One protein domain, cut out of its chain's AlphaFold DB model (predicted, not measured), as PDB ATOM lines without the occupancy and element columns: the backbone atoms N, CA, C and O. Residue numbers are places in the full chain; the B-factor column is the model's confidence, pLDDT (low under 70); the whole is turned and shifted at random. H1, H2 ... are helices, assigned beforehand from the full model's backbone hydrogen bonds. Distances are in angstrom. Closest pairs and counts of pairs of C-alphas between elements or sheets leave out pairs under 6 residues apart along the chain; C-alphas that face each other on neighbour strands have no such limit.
ATOM      1  N   VAL A  21     -37.131 -34.490 532.981       90.81
ATOM      2  CA  VAL A  21     -37.261 -34.462 534.446       90.81
ATOM      3  C   VAL A  21     -36.592 -33.237 535.077       90.81
ATOM      4  O   VAL A  21     -36.486 -33.158 536.301       90.81
ATOM      5  N   ALA A  22     -36.138 -32.270 534.271       90.38
ATOM      6  CA  ALA A  22     -35.291 -31.178 534.746       90.38
ATOM      7  C   ALA A  22     -35.973 -30.275 535.777       90.38
ATOM      8  O   ALA A  22     -35.347 -29.959 536.782       90.38
ATOM      9  N   VAL A  23     -37.237 -29.880 535.583       90.00
ATOM     10  CA  VAL A  23     -37.898 -28.916 536.486       90.00
ATOM     11  C   VAL A  23     -37.984 -29.473 537.909       90.00
ATOM     12  O   VAL A  23     -37.570 -28.819 538.866       90.00
ATOM     13  N   TYR A  24     -38.448 -30.715 538.042       86.62
ATOM     14  CA  TYR A  24     -38.528 -31.401 539.332       86.62
ATOM     15  C   TYR A  24     -37.151 -31.788 539.882       86.62
ATOM     16  O   TYR A  24     -36.930 -31.715 541.092       86.62
ATOM     17  N   GLY A  25     -36.213 -32.171 539.011       88.62
ATOM     18  CA  GLY A  25     -34.838 -32.483 539.397       88.62
ATOM     19  C   GLY A  25     -34.130 -31.281 540.019       88.62
ATOM     20  O   GLY A  25     -33.577 -31.396 541.112       88.62
ATOM     21  N   VAL A  26     -34.207 -30.114 539.372       89.00
ATOM     22  CA  VAL A  26     -33.610 -28.867 539.872       89.00
ATOM     23  C   VAL A  26     -34.245 -28.443 541.198       89.00
ATOM     24  O   VAL A  26     -33.510 -28.157 542.142       89.00
ATOM     25  N   ASP A  27     -35.578 -28.463 541.322       85.56
ATOM     26  CA  ASP A  27     -36.249 -28.145 542.594       85.56
ATOM     27  C   ASP A  27     -35.811 -29.083 543.726       85.56
ATOM     28  O   ASP A  27     -35.485 -28.631 544.827       85.56
ATOM     29  N   THR A  28     -35.731 -30.387 543.448       84.56
ATOM     30  CA  THR A  28     -35.310 -31.392 544.432       84.56
ATOM     31  C   THR A  28     -33.872 -31.146 544.888       84.56
ATOM     32  O   THR A  28     -33.609 -31.069 546.090       84.56
ATOM     33  N   VAL A  29     -32.938 -30.960 543.948       88.69
ATOM     34  CA  VAL A  29     -31.519 -30.714 544.253       88.69
ATOM     35  C   VAL A  29     -31.343 -29.416 545.042       88.69
ATOM     36  O   VAL A  29     -30.649 -29.403 546.059       88.69
ATOM     37  N   LEU A  30     -32.001 -28.329 544.633       83.81
ATOM     38  CA  LEU A  30     -31.905 -27.045 545.328       83.81
ATOM     39  C   LEU A  30     -32.549 -27.088 546.717       83.81
ATOM     40  O   LEU A  30     -32.003 -26.502 547.656       83.81
ATOM     41  N   THR A  31     -33.647 -27.829 546.883       81.75
ATOM     42  CA  THR A  31     -34.256 -28.084 548.196       81.75
ATOM     43  C   THR A  31     -33.280 -28.825 549.111       81.75
ATOM     44  O   THR A  31     -33.060 -28.398 550.245       81.75
ATOM     45  N   ILE A  32     -32.621 -29.879 548.619       83.81
ATOM     46  CA  ILE A  32     -31.607 -30.625 549.384       83.81
ATOM     47  C   ILE A  32     -30.440 -29.709 549.780       83.81
ATOM     48  O   ILE A  32     -30.073 -29.659 550.955       83.81
ATOM     49  N   ILE A  33     -29.894 -28.929 548.838       84.75
ATOM     50  CA  ILE A  33     -28.801 -27.980 549.109       84.75
ATOM     51  C   ILE A  33     -29.211 -26.973 550.188       84.75
ATOM     52  O   ILE A  33     -28.429 -26.672 551.092       84.75
ATOM     53  N   ARG A  34     -30.438 -26.448 550.118       78.44
ATOM     54  CA  ARG A  34     -30.959 -25.513 551.117       78.44
ATOM     55  C   ARG A  34     -31.048 -26.159 552.498       78.44
ATOM     56  O   ARG A  34     -30.613 -25.536 553.460       78.44
ATOM     57  N   ARG A  35     -31.548 -27.393 552.602       75.94
ATOM     58  CA  ARG A  35     -31.634 -28.126 553.879       75.94
ATOM     59  C   ARG A  35     -30.262 -28.351 554.506       75.94
ATOM     60  O   ARG A  35     -30.094 -28.096 555.695       75.94
ATOM     61  N   ILE A  36     -29.271 -28.725 553.694       82.56
ATOM     62  CA  ILE A  36     -27.878 -28.871 554.142       82.56
ATOM     63  C   ILE A  36     -27.350 -27.539 554.691       82.56
ATOM     64  O   ILE A  36     -26.774 -27.507 555.776       82.56
ATOM     65  N   LYS A  37     -27.595 -26.419 553.994       80.06
ATOM     66  CA  LYS A  37     -27.195 -25.080 554.465       80.06
ATOM     67  C   LYS A  37     -27.889 -24.666 555.766       80.06
ATOM     68  O   LYS A  37     -27.254 -24.036 556.605       80.06
ATOM     69  N   MET A  38     -29.157 -25.034 555.940       77.75
ATOM     70  CA  MET A  38     -29.934 -24.771 557.159       77.75
ATOM     71  C   MET A  38     -29.626 -25.759 558.300       77.75
ATOM     72  O   MET A  38     -30.198 -25.628 559.377       77.75
ATOM     73  N   LYS A  39     -28.713 -26.722 558.085       78.00
ATOM     74  CA  LYS A  39     -28.366 -27.802 559.026       78.00
ATOM     75  C   LYS A  39     -29.575 -28.634 559.484       78.00
ATOM     76  O   LYS A  39     -29.564 -29.206 560.570       78.00
ATOM     77  N   GLU A  40     -30.606 -28.732 558.650       69.56
ATOM     78  CA  GLU A  40     -31.752 -29.600 558.915       69.56
ATOM     79  C   GLU A  40     -31.395 -31.057 558.593       69.56
ATOM     80  O   GLU A  40     -30.734 -31.344 557.591       69.56
ATOM     81  N   LYS A  41     -31.862 -32.007 559.410       74.38
ATOM     82  CA  LYS A  41     -31.648 -33.436 559.150       74.38
ATOM     83  C   LYS A  41     -32.386 -33.845 557.882       74.38
ATOM     84  O   LYS A  41     -33.610 -33.831 557.865       74.38
ATOM     85  N   ILE A  42     -31.659 -34.266 556.845       65.31
ATOM     86  CA  ILE A  42     -32.222 -34.678 555.543       65.31
ATOM     87  C   ILE A  42     -33.188 -35.869 555.696       65.31
ATOM     88  O   ILE A  42     -34.162 -35.968 554.950       65.31
ATOM     89  N   SER A  43     -32.941 -36.722 556.697       63.03
ATOM     90  CA  SER A  43     -33.725 -37.914 557.036       63.03
ATOM     91  C   SER A  43     -35.079 -37.626 557.688       63.03
ATOM     92  O   SER A  43     -35.916 -38.519 557.750       63.03
ATOM     93  N   GLU A  44     -35.313 -36.412 558.192       60.66
ATOM     94  CA  GLU A  44     -36.645 -36.022 558.657       60.66
ATOM     95  C   GLU A  44     -37.512 -35.660 557.447       60.66
ATOM     96  O   GLU A  44     -37.040 -35.010 556.508       60.66
ATOM     97  N   ALA A  45     -38.777 -36.092 557.445       54.41
ATOM     98  CA  ALA A  45     -39.717 -35.775 556.378       54.41
ATOM     99  C   ALA A  45     -39.887 -34.252 556.289       54.41
ATOM    100  O   ALA A  45     -40.568 -33.639 557.114       54.41
ATOM    101  N   HIS A  46     -39.248 -33.634 555.295       56.44
ATOM    102  CA  HIS A  46     -39.390 -32.208 555.051       56.44
ATOM    103  C   HIS A  46     -40.803 -31.971 554.553       56.44
ATOM    104  O   HIS A  46     -41.120 -32.248 553.399       56.44
ATOM    105  N   ARG A  47     -41.681 -31.500 555.437       51.97
ATOM    106  CA  ARG A  47     -43.041 -31.177 555.021       51.97
ATOM    107  C   ARG A  47     -42.984 -30.012 554.028       51.97
ATOM    108  O   ARG A  47     -43.583 -30.112 552.969       51.97
ATOM    109  N   HIS A  48     -42.130 -29.012 554.250       53.59
ATOM    110  CA  HIS A  48     -42.088 -27.783 553.452       53.59
ATOM    111  C   HIS A  48     -41.189 -27.813 552.206       53.59
ATOM    112  O   HIS A  48     -40.251 -27.028 552.086       53.59
ATOM    113  N   HIS A  49     -41.506 -28.651 551.215       60.81
ATOM    114  CA  HIS A  49     -40.978 -28.418 549.860       60.81
ATOM    115  C   HIS A  49     -41.253 -26.973 549.402       60.81
ATOM    116  O   HIS A  49     -42.198 -26.343 549.883       60.81
ATOM    117  N   LEU A  50     -40.465 -26.444 548.453       58.66
ATOM    118  CA  LEU A  50     -40.613 -25.060 547.974       58.66
ATOM    119  C   LEU A  50     -42.067 -24.721 547.598       58.66
ATOM    120  O   LEU A  50     -42.557 -23.631 547.876       58.66
ATOM    121  N   TYR A  51     -42.772 -25.718 547.065       56.12
ATOM    122  CA  TYR A  51     -44.203 -25.708 546.810       56.12
ATOM    123  C   TYR A  51     -45.064 -25.295 548.021       56.12
ATOM    124  O   TYR A  51     -45.918 -24.425 547.890       56.12
ATOM    125  N   GLN A  52     -44.830 -25.859 549.208       54.06
ATOM    126  CA  GLN A  52     -45.541 -25.464 550.430       54.06
ATOM    127  C   GLN A  52     -45.102 -24.087 550.930       54.06
ATOM    128  O   GLN A  52     -45.936 -23.317 551.392       54.06
ATOM    129  N   LEU A  53     -43.823 -23.729 550.758       60.81
ATOM    130  CA  LEU A  53     -43.329 -22.392 551.101       60.81
ATOM    131  C   LEU A  53     -44.050 -21.293 550.296       60.81
ATOM    132  O   LEU A  53     -44.315 -20.219 550.832       60.81
ATOM    133  N   PHE A  54     -44.380 -21.563 549.026       58.69
ATOM    134  CA  PHE A  54     -45.168 -20.661 548.180       58.69
ATOM    135  C   PHE A  54     -46.628 -20.558 548.621       58.69
ATOM    136  O   PHE A  54     -47.189 -19.462 548.648       58.69
ATOM    137  N   VAL A  55     -47.229 -21.684 548.992       53.00
ATOM    138  CA  VAL A  55     -48.640 -21.770 549.388       53.00
ATOM    139  C   VAL A  55     -48.879 -21.087 550.732       53.00
ATOM    140  O   VAL A  55     -49.812 -20.296 550.862       53.00
ATOM    141  N   ASP A  56     -48.005 -21.325 551.714       55.69
ATOM    142  CA  ASP A  56     -48.117 -20.723 553.046       55.69
ATOM    143  C   ASP A  56     -47.926 -19.202 553.005       55.69
ATOM    144  O   ASP A  56     -48.463 -18.466 553.836       55.69
ATOM    145  N   SER A  57     -47.237 -18.685 551.982       55.09
ATOM    146  CA  SER A  57     -47.113 -17.250 551.723       55.09
ATOM    147  C   SER A  57     -48.360 -16.626 551.070       55.09
ATOM    148  O   SER A  57     -48.219 -15.828 550.154       55.09
ATOM    149  N   LYS A  58     -49.572 -16.983 551.534       52.56
ATOM    150  CA  LYS A  58     -50.896 -16.307 551.415       52.56
ATOM    151  C   LYS A  58     -51.309 -15.617 550.089       52.56
ATOM    152  O   LYS A  58     -52.323 -14.925 550.068       52.56
ATOM    153  N   ARG A  59     -50.579 -15.775 548.981       54.91
ATOM    154  CA  ARG A  59     -50.837 -15.083 547.703       54.91
ATOM    155  C   ARG A  59     -50.881 -15.992 546.481       54.91
ATOM    156  O   ARG A  59     -51.466 -15.584 545.486       54.91
ATOM    157  N   PHE A  60     -50.316 -17.199 546.535       57.72
ATOM    158  CA  PHE A  60     -50.339 -18.128 545.404       57.72
ATOM    159  C   PHE A  60     -51.063 -19.413 545.785       57.72
ATOM    160  O   PHE A  60     -50.686 -20.101 546.730       57.72
ATOM    161  N   SER A  61     -52.125 -19.723 545.040       70.25
ATOM    162  CA  SER A  61     -52.827 -20.994 545.172       70.25
ATOM    163  C   SER A  61     -51.918 -22.130 544.708       70.25
ATOM    164  O   SER A  61     -51.175 -21.978 543.735       70.25
ATOM    165  N   HIS A  62     -52.042 -23.293 545.351       67.88
ATOM    166  CA  HIS A  62     -51.476 -24.571 544.905       67.88
ATOM    167  C   HIS A  62     -51.601 -24.779 543.386       67.88
ATOM    168  O   HIS A  62     -50.675 -25.243 542.719       67.88
ATOM    169  N   ILE A  63     -52.743 -24.373 542.829       74.19
ATOM    170  CA  ILE A  63     -53.052 -24.500 541.406       74.19
ATOM    171  C   ILE A  63     -52.108 -23.636 540.566       74.19
ATOM    172  O   ILE A  63     -51.558 -24.117 539.582       74.19
ATOM    173  N   THR A  64     -51.865 -22.387 540.963       76.19
ATOM    174  CA  THR A  64     -51.009 -21.455 540.217       76.19
ATOM    175  C   THR A  64     -49.563 -21.939 540.178       76.19
ATOM    176  O   THR A  64     -48.939 -21.932 539.117       76.19
ATOM    177  N   THR A  65     -49.037 -22.418 541.307       76.31
ATOM    178  CA  THR A  65     -47.673 -22.957 541.369       76.31
ATOM    179  C   THR A  65     -47.550 -24.243 540.554       76.31
ATOM    180  O   THR A  65     -46.619 -24.369 539.763       76.31
ATOM    181  N   SER A  66     -48.510 -25.169 540.670       80.31
ATOM    182  CA  SER A  66     -48.510 -26.407 539.876       80.31
ATOM    183  C   SER A  66     -48.603 -26.131 538.378       80.31
ATOM    184  O   SER A  66     -47.894 -26.749 537.589       80.31
ATOM    185  N   LEU A  67     -49.436 -25.171 537.976       85.50
ATOM    186  CA  LEU A  67     -49.608 -24.800 536.576       85.50
ATOM    187  C   LEU A  67     -48.329 -24.180 536.004       85.50
ATOM    188  O   LEU A  67     -47.918 -24.544 534.908       85.50
ATOM    189  N   MET A  68     -47.643 -23.326 536.770       85.06
ATOM    190  CA  MET A  68     -46.348 -22.770 536.370       85.06
ATOM    191  C   MET A  68     -45.293 -23.869 536.166       85.06
ATOM    192  O   MET A  68     -44.609 -23.875 535.146       85.06
ATOM    193  N   TYR A  69     -45.190 -24.827 537.095       86.50
ATOM    194  CA  TYR A  69     -44.261 -25.958 536.967       86.50
ATOM    195  C   TYR A  69     -44.581 -26.812 535.734       86.50
ATOM    196  O   TYR A  69     -43.675 -27.138 534.968       86.50
ATOM    197  N   SER A  70     -45.859 -27.117 535.499       88.25
ATOM    198  CA  SER A  70     -46.305 -27.894 534.338       88.25
ATOM    199  C   SER A  70     -46.023 -27.188 533.012       88.25
ATOM    200  O   SER A  70     -45.578 -27.834 532.069       88.25
ATOM    201  N   VAL A  71     -46.222 -25.867 532.932       92.81
ATOM    202  CA  VAL A  71     -45.915 -25.081 531.725       92.81
ATOM    203  C   VAL A  71     -44.413 -25.092 531.431       92.81
ATOM    204  O   VAL A  71     -44.017 -25.364 530.300       92.81
ATOM    205  N   ILE A  72     -43.564 -24.864 532.438       91.88
ATOM    206  CA  ILE A  72     -42.104 -24.903 532.257       91.88
ATOM    207  C   ILE A  72     -41.655 -26.314 531.852       91.88
ATOM    208  O   ILE A  72     -40.818 -26.469 530.960       91.88
ATOM    209  N   GLN A  73     -42.231 -27.353 532.462       93.31
ATOM    210  CA  GLN A  73     -41.912 -28.738 532.123       93.31
ATOM    211  C   GLN A  73     -42.365 -29.091 530.701       93.31
ATOM    212  O   GLN A  73     -41.633 -29.776 529.988       93.31
ATOM    213  N   LEU A  74     -43.514 -28.582 530.249       94.31
ATOM    214  CA  LEU A  74     -43.986 -28.753 528.876       94.31
ATOM    215  C   LEU A  74     -43.039 -28.089 527.867       94.31
ATOM    216  O   LEU A  74     -42.697 -28.706 526.862       94.31
ATOM    217  N   LEU A  75     -42.550 -26.878 528.158       95.25
ATOM    218  CA  LEU A  75     -41.538 -26.210 527.330       95.25
ATOM    219  C   LEU A  75     -40.249 -27.036 527.233       95.25
ATOM    220  O   LEU A  75     -39.691 -27.174 526.145       95.25
ATOM    221  N   CYS A  76     -39.807 -27.648 528.336       93.75
ATOM    222  CA  CYS A  76     -38.661 -28.561 528.319       93.75
ATOM    223  C   CYS A  76     -38.916 -29.768 527.404       93.75
ATOM    224  O   CYS A  76     -38.045 -30.128 526.618       93.75
ATOM    225  N   CYS A  77     -40.112 -30.361 527.453       93.44
ATOM    226  CA  CYS A  77     -40.484 -31.466 526.567       93.44
ATOM    227  C   CYS A  77     -40.477 -31.057 525.085       93.44
ATOM    228  O   CYS A  77     -39.995 -31.819 524.250       93.44
ATOM    229  N   ILE A  78     -40.956 -29.851 524.757       95.00
ATOM    230  CA  ILE A  78     -40.908 -29.308 523.391       95.00
ATOM    231  C   ILE A  78     -39.454 -29.153 522.926       95.00
ATOM    232  O   ILE A  78     -39.114 -29.579 521.825       95.00
ATOM    233  N   ILE A  79     -38.578 -28.610 523.777       94.62
ATOM    234  CA  ILE A  79     -37.147 -28.476 523.470       94.62
ATOM    235  C   ILE A  79     -36.536 -29.848 523.172       94.62
ATOM    236  O   ILE A  79     -35.863 -29.996 522.155       94.62
ATOM    237  N   VAL A  80     -36.804 -30.865 524.000       92.50
ATOM    238  CA  VAL A  80     -36.332 -32.245 523.773       92.50
ATOM    239  C   VAL A  80     -36.800 -32.772 522.417       92.50
ATOM    240  O   VAL A  80     -35.989 -33.291 521.654       92.50
ATOM    241  N   TYR A  81     -38.084 -32.600 522.097       92.25
ATOM    242  CA  TYR A  81     -38.669 -33.088 520.848       92.25
ATOM    243  C   TYR A  81     -38.009 -32.497 519.594       92.25
ATOM    244  O   TYR A  81     -37.841 -33.203 518.607       92.25
ATOM    245  N   TYR A  82     -37.584 -31.234 519.627       93.62
ATOM    246  CA  TYR A  82     -36.911 -30.610 518.481       93.62
ATOM    247  C   TYR A  82     -35.391 -30.806 518.459       93.62
ATOM    248  O   TYR A  82     -34.768 -30.577 517.427       93.62
ATOM    249  N   SER A  83     -34.778 -31.220 519.570       92.19
ATOM    250  CA  SER A  83     -33.315 -31.275 519.702       92.19
ATOM    251  C   SER A  83     -32.727 -32.683 519.799       92.19
ATOM    252  O   SER A  83     -31.510 -32.828 519.711       92.19
ATOM    253  N   PHE A  84     -33.541 -33.737 519.944       89.25
ATOM    254  CA  PHE A  84     -33.025 -35.098 520.168       89.25
ATOM    255  C   PHE A  84     -32.214 -35.684 519.000       89.25
ATOM    256  O   PHE A  84     -31.447 -36.617 519.220       89.25
ATOM    257  N   GLN A  85     -32.377 -35.157 517.781       89.50
ATOM    258  CA  GLN A  85     -31.626 -35.583 516.589       89.50
ATOM    259  C   GLN A  85     -30.388 -34.721 516.303       89.50
ATOM    260  O   GLN A  85     -29.656 -35.011 515.360       89.50
ATOM    261  N   LEU A  86     -30.150 -33.667 517.089       91.56
ATOM    262  CA  LEU A  86     -28.979 -32.804 516.926       91.56
ATOM    263  C   LEU A  86     -27.685 -33.532 517.313       91.56
ATOM    264  O   LEU A  86     -27.705 -34.565 517.986       91.56
ATOM    265  N   GLY A  87     -26.544 -32.970 516.928       92.31
ATOM    266  CA  GLY A  87     -25.232 -33.452 517.327       92.31
ATOM    267  C   GLY A  87     -25.019 -33.381 518.841       92.31
ATOM    268  O   GLY A  87     -25.604 -32.560 519.550       92.31
ATOM    269  N   LEU A  88     -24.131 -34.236 519.355       89.69
ATOM    270  CA  LEU A  88     -23.875 -34.363 520.795       89.69
ATOM    271  C   LEU A  88     -23.538 -33.018 521.462       89.69
ATOM    272  O   LEU A  88     -24.068 -32.706 522.526       89.69
ATOM    273  N   TRP A  89     -22.677 -32.216 520.835       92.25
ATOM    274  CA  TRP A  89     -22.254 -30.918 521.371       92.25
ATOM    275  C   TRP A  89     -23.400 -29.911 521.458       92.25
ATOM    276  O   TRP A  89     -23.512 -29.192 522.450       92.25
ATOM    277  N   GLU A  90     -24.280 -29.898 520.459       93.44
ATOM    278  CA  GLU A  90     -25.457 -29.028 520.418       93.44
ATOM    279  C   GLU A  90     -26.443 -29.429 521.518       93.44
ATOM    280  O   GLU A  90     -26.920 -28.579 522.269       93.44
ATOM    281  N   GLN A  91     -26.669 -30.734 521.694       92.19
ATOM    282  CA  GLN A  91     -27.502 -31.248 522.779       92.19
ATOM    283  C   GLN A  91     -26.947 -30.879 524.161       92.19
ATOM    284  O   GLN A  91     -27.701 -30.430 525.024       92.19
ATOM    285  N   LEU A  92     -25.637 -31.026 524.383       92.44
ATOM    286  CA  LEU A  92     -24.997 -30.667 525.654       92.44
ATOM    287  C   LEU A  92     -25.087 -29.165 525.945       92.44
ATOM    288  O   LEU A  92     -25.344 -28.771 527.087       92.44
ATOM    289  N   LEU A  93     -24.921 -28.323 524.922       95.25
ATOM    290  CA  LEU A  93     -25.087 -26.877 525.038       95.25
ATOM    291  C   LEU A  93     -26.532 -26.523 525.424       95.25
ATOM    292  O   LEU A  93     -26.737 -25.771 526.378       95.25
ATOM    293  N   ILE A  94     -27.528 -27.115 524.753       95.38
ATOM    294  CA  ILE A  94     -28.955 -26.913 525.058       95.38
ATOM    295  C   ILE A  94     -29.267 -27.330 526.496       95.38
ATOM    296  O   ILE A  94     -29.864 -26.556 527.245       95.38
ATOM    297  N   VAL A  95     -28.827 -28.522 526.911       94.25
ATOM    298  CA  VAL A  95     -29.023 -29.015 528.283       94.25
ATOM    299  C   VAL A  95     -28.446 -28.033 529.295       94.25
ATOM    300  O   VAL A  95     -29.126 -27.660 530.251       94.25
ATOM    301  N   THR A  96     -27.215 -27.577 529.068       94.62
ATOM    302  CA  THR A  96     -26.521 -26.669 529.984       94.62
ATOM    303  C   THR A  96     -27.256 -25.332 530.100       94.62
ATOM    304  O   THR A  96     -27.523 -24.877 531.213       94.62
ATOM    305  N   LEU A  97     -27.658 -24.728 528.978       96.06
ATOM    306  CA  LEU A  97     -28.399 -23.462 528.971       96.06
ATOM    307  C   LEU A  97     -29.760 -23.577 529.664       96.06
ATOM    308  O   LEU A  97     -30.112 -22.718 530.476       96.06
ATOM    309  N   VAL A  98     -30.520 -24.638 529.379       95.31
ATOM    310  CA  VAL A  98     -31.846 -24.843 529.977       95.31
ATOM    311  C   VAL A  98     -31.732 -25.051 531.487       95.31
ATOM    312  O   VAL A  98     -32.459 -24.410 532.247       95.31
ATOM    313  N   LEU A  99     -30.791 -25.881 531.949       94.25
ATOM    314  CA  LEU A  99     -30.585 -26.115 533.382       94.25
ATOM    315  C   LEU A  99     -30.146 -24.845 534.121       94.25
ATOM    316  O   LEU A  99     -30.650 -24.576 535.216       94.25
ATOM    317  N   LEU A 100     -29.257 -24.041 533.527       94.25
ATOM    318  CA  LEU A 100     -28.852 -22.752 534.095       94.25
ATOM    319  C   LEU A 100     -30.032 -21.779 534.181       94.25
ATOM    320  O   LEU A 100     -30.224 -21.154 535.223       94.25
ATOM    321  N   SER A 101     -30.854 -21.698 533.131       93.69
ATOM    322  CA  SER A 101     -32.051 -20.852 533.100       93.69
ATOM    323  C   SER A 101     -33.056 -21.241 534.191       93.69
ATOM    324  O   SER A 101     -33.460 -20.394 534.991       93.69
ATOM    325  N   ILE A 102     -33.392 -22.532 534.314       92.25
ATOM    326  CA  ILE A 102     -34.309 -23.029 535.354       92.25
ATOM    327  C   ILE A 102     -33.743 -22.748 536.750       92.25
ATOM    328  O   ILE A 102     -34.464 -22.265 537.623       92.25
ATOM    329  N   THR A 103     -32.447 -22.997 536.960       90.50
ATOM    330  CA  THR A 103     -31.777 -22.742 538.244       90.50
ATOM    331  C   THR A 103     -31.807 -21.257 538.605       90.50
ATOM    332  O   THR A 103     -32.118 -20.903 539.744       90.50
ATOM    333  N   PHE A 104     -31.525 -20.372 537.648       90.94
ATOM    334  CA  PHE A 104     -31.560 -18.929 537.864       90.94
ATOM    335  C   PHE A 104     -32.972 -18.446 538.202       90.94
ATOM    336  O   PHE A 104     -33.155 -17.762 539.213       90.94
ATOM    337  N   CYS A 105     -33.974 -18.865 537.422       88.31
ATOM    338  CA  CYS A 105     -35.382 -18.590 537.693       88.31
ATOM    339  C   CYS A 105     -35.768 -19.049 539.101       88.31
ATOM    340  O   CYS A 105     -36.322 -18.268 539.871       88.31
ATOM    341  N   TYR A 106     -35.406 -20.275 539.479       85.62
ATOM    342  CA  TYR A 106     -35.674 -20.809 540.810       85.62
ATOM    343  C   TYR A 106     -35.084 -19.933 541.917       85.62
ATOM    344  O   TYR A 106     -35.799 -19.491 542.813       85.62
ATOM    345  N   VAL A 107     -33.780 -19.642 541.854       85.00
ATOM    346  CA  VAL A 107     -33.093 -18.828 542.869       85.00
ATOM    347  C   VAL A 107     -33.699 -17.429 542.951       85.00
ATOM    348  O   VAL A 107     -33.882 -16.905 544.054       85.00
ATOM    349  N   PHE A 108     -34.033 -16.828 541.808       86.44
ATOM    350  CA  PHE A 108     -34.700 -15.532 541.741       86.44
ATOM    351  C   PHE A 108     -36.065 -15.568 542.436       86.44
ATOM    352  O   PHE A 108     -36.314 -14.749 543.322       86.44
ATOM    353  N   PHE A 109     -36.906 -16.553 542.108       80.81
ATOM    354  CA  PHE A 109     -38.206 -16.749 542.747       80.81
ATOM    355  C   PHE A 109     -38.056 -16.934 544.260       80.81
ATOM    356  O   PHE A 109     -38.686 -16.218 545.034       80.81
ATOM    357  N   VAL A 110     -37.159 -17.808 544.717       77.94
ATOM    358  CA  VAL A 110     -36.934 -18.020 546.154       77.94
ATOM    359  C   VAL A 110     -36.509 -16.730 546.860       77.94
ATOM    360  O   VAL A 110     -37.052 -16.402 547.916       77.94
ATOM    361  N   ARG A 111     -35.573 -15.964 546.286       80.75
ATOM    362  CA  ARG A 111     -35.126 -14.682 546.861       80.75
ATOM    363  C   ARG A 111     -36.244 -13.645 546.901       80.75
ATOM    364  O   ARG A 111     -36.397 -12.968 547.917       80.75
ATOM    365  N   TYR A 112     -37.017 -13.529 545.824       79.56
ATOM    366  CA  TYR A 112     -38.157 -12.619 545.741       79.56
ATOM    367  C   TYR A 112     -39.172 -12.906 546.853       79.56
ATOM    368  O   TYR A 112     -39.566 -12.002 547.591       79.56
ATOM    369  N   PHE A 113     -39.523 -14.178 547.044       70.44
ATOM    370  CA  PHE A 113     -40.485 -14.586 548.063       70.44
ATOM    371  C   PHE A 113     -39.956 -14.434 549.494       70.44
ATOM    372  O   PHE A 113     -40.679 -13.938 550.359       70.44
ATOM    373  N   LEU A 114     -38.689 -14.776 549.755       72.56
ATOM    374  CA  LEU A 114     -38.072 -14.538 551.066       72.56
ATOM    375  C   LEU A 114     -38.071 -13.047 551.430       72.56
ATOM    376  O   LEU A 114     -38.396 -12.692 552.563       72.56
ATOM    377  N   LYS A 115     -37.779 -12.164 550.464       72.19
ATOM    378  CA  LYS A 115     -37.830 -10.708 550.665       72.19
ATOM    379  C   LYS A 115     -39.244 -10.216 550.978       72.19
ATOM    380  O   LYS A 115     -39.404  -9.336 551.819       72.19
ATOM    381  N   MET A 116     -40.269 -10.784 550.339       67.69
ATOM    382  CA  MET A 116     -41.662 -10.446 550.650       67.69
ATOM    383  C   MET A 116     -42.075 -10.885 552.057       67.69
ATOM    384  O   MET A 116     -42.750 -10.121 552.743       67.69
ATOM    385  N   ARG A 117     -41.633 -12.063 552.521       63.78
ATOM    386  CA  ARG A 117     -41.910 -12.543 553.886       63.78
ATOM    387  C   ARG A 117     -41.291 -11.637 554.958       63.78
ATOM    388  O   ARG A 117     -41.943 -11.373 555.958       63.78
ATOM    389  N   LEU A 118     -40.077 -11.130 554.729       61.62
ATOM    390  CA  LEU A 118     -39.403 -10.202 555.649       61.62
ATOM    391  C   LEU A 118     -40.090  -8.832 555.751       61.62
ATOM    392  O   LEU A 118     -39.973  -8.184 556.778       61.62
ATOM    393  N   LYS A 119     -40.798  -8.381 554.706       58.28
ATOM    394  CA  LYS A 119     -41.509  -7.088 554.705       58.28
ATOM    395  C   LYS A 119     -42.887  -7.154 555.384       58.28
ATOM    396  O   LYS A 119     -43.514  -6.120 555.582       58.28
ATOM    397  N   ALA A 120     -43.380  -8.360 555.665       56.69
ATOM    398  CA  ALA A 120     -44.688  -8.609 556.272       56.69
ATOM    399  C   ALA A 120     -44.611  -8.978 557.768       56.69
ATOM    400  O   ALA A 120     -45.654  -9.245 558.361       56.69
TER     401      ALA A 120
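AT A GLANCE: This is residues 21 to 120 of the 121 residues of a protein of Nonlabens ulvanivorans (UniProt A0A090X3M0). Two long helices, H3 and H4, run side by side in opposite ways, joined at one end by a tight turn; H1 packs with its first residues on the middle of both and slants away from them. Short H2 folds back on the beginning of H3. The printed part has 100 residues with four named helices, in the order H1, H2, H3, H4, and no named strand: the class is all helix. It is loose, with a radius of gyration of the C-alphas of 15.7 A, and elongated, spanning 48 by 28 by 23 A.

HOW THE PARTS SIT: Start at H1, residues 21 to 37; its residues 21 to 23 alone touch H3, residues 62 to 83, at a steep tilt of 57 degrees, opposite ways, with Val 23 and Gln 73 the closest C-alphas at 5.9 A. Its residues 22 to 27 alone touch H4, residues 88 to 118, at a steep tilt of 50 degrees, the same way; the closest C-alphas, Val 26 and Thr 103, are 6.6 A apart. Next look at H2, residues 50 to 56, which forms a helical hairpin with H3, the closest C-alphas being Val 55 and His 62 at 6.0 A. H3 and H4 are close but not clearly touching, at a shallow tilt of 15 degrees; their closest C-alphas, Ser 83 and Gln 91, are 6.6 A apart. In H1, H2, H3 and H4 every O i to N i+4 pair is within hydrogen-bond range.

IN THESE COORDINATES: Find C-alpha 21 at (-37.261, -34.462, 534.446); from there H1 runs 24.3 A to residue 37. H2 has 7 residues, and H3 is 31.8 A long. H4 runs 45.2 A, ending with C-alpha 118 at (-39.403, -10.202, 555.649).

THE WHOLE: The C-alphas farthest apart, Gly 87 and Ala 120, are 50.1 A apart. The printed part has no cut; the link from H1 to H2 is long, and residues 84 to 90, of which 88 to 90 belong to H4, stand free. Look for pLDDT under 70 at residues 40, 42 to 60, 62 and 116 to 120.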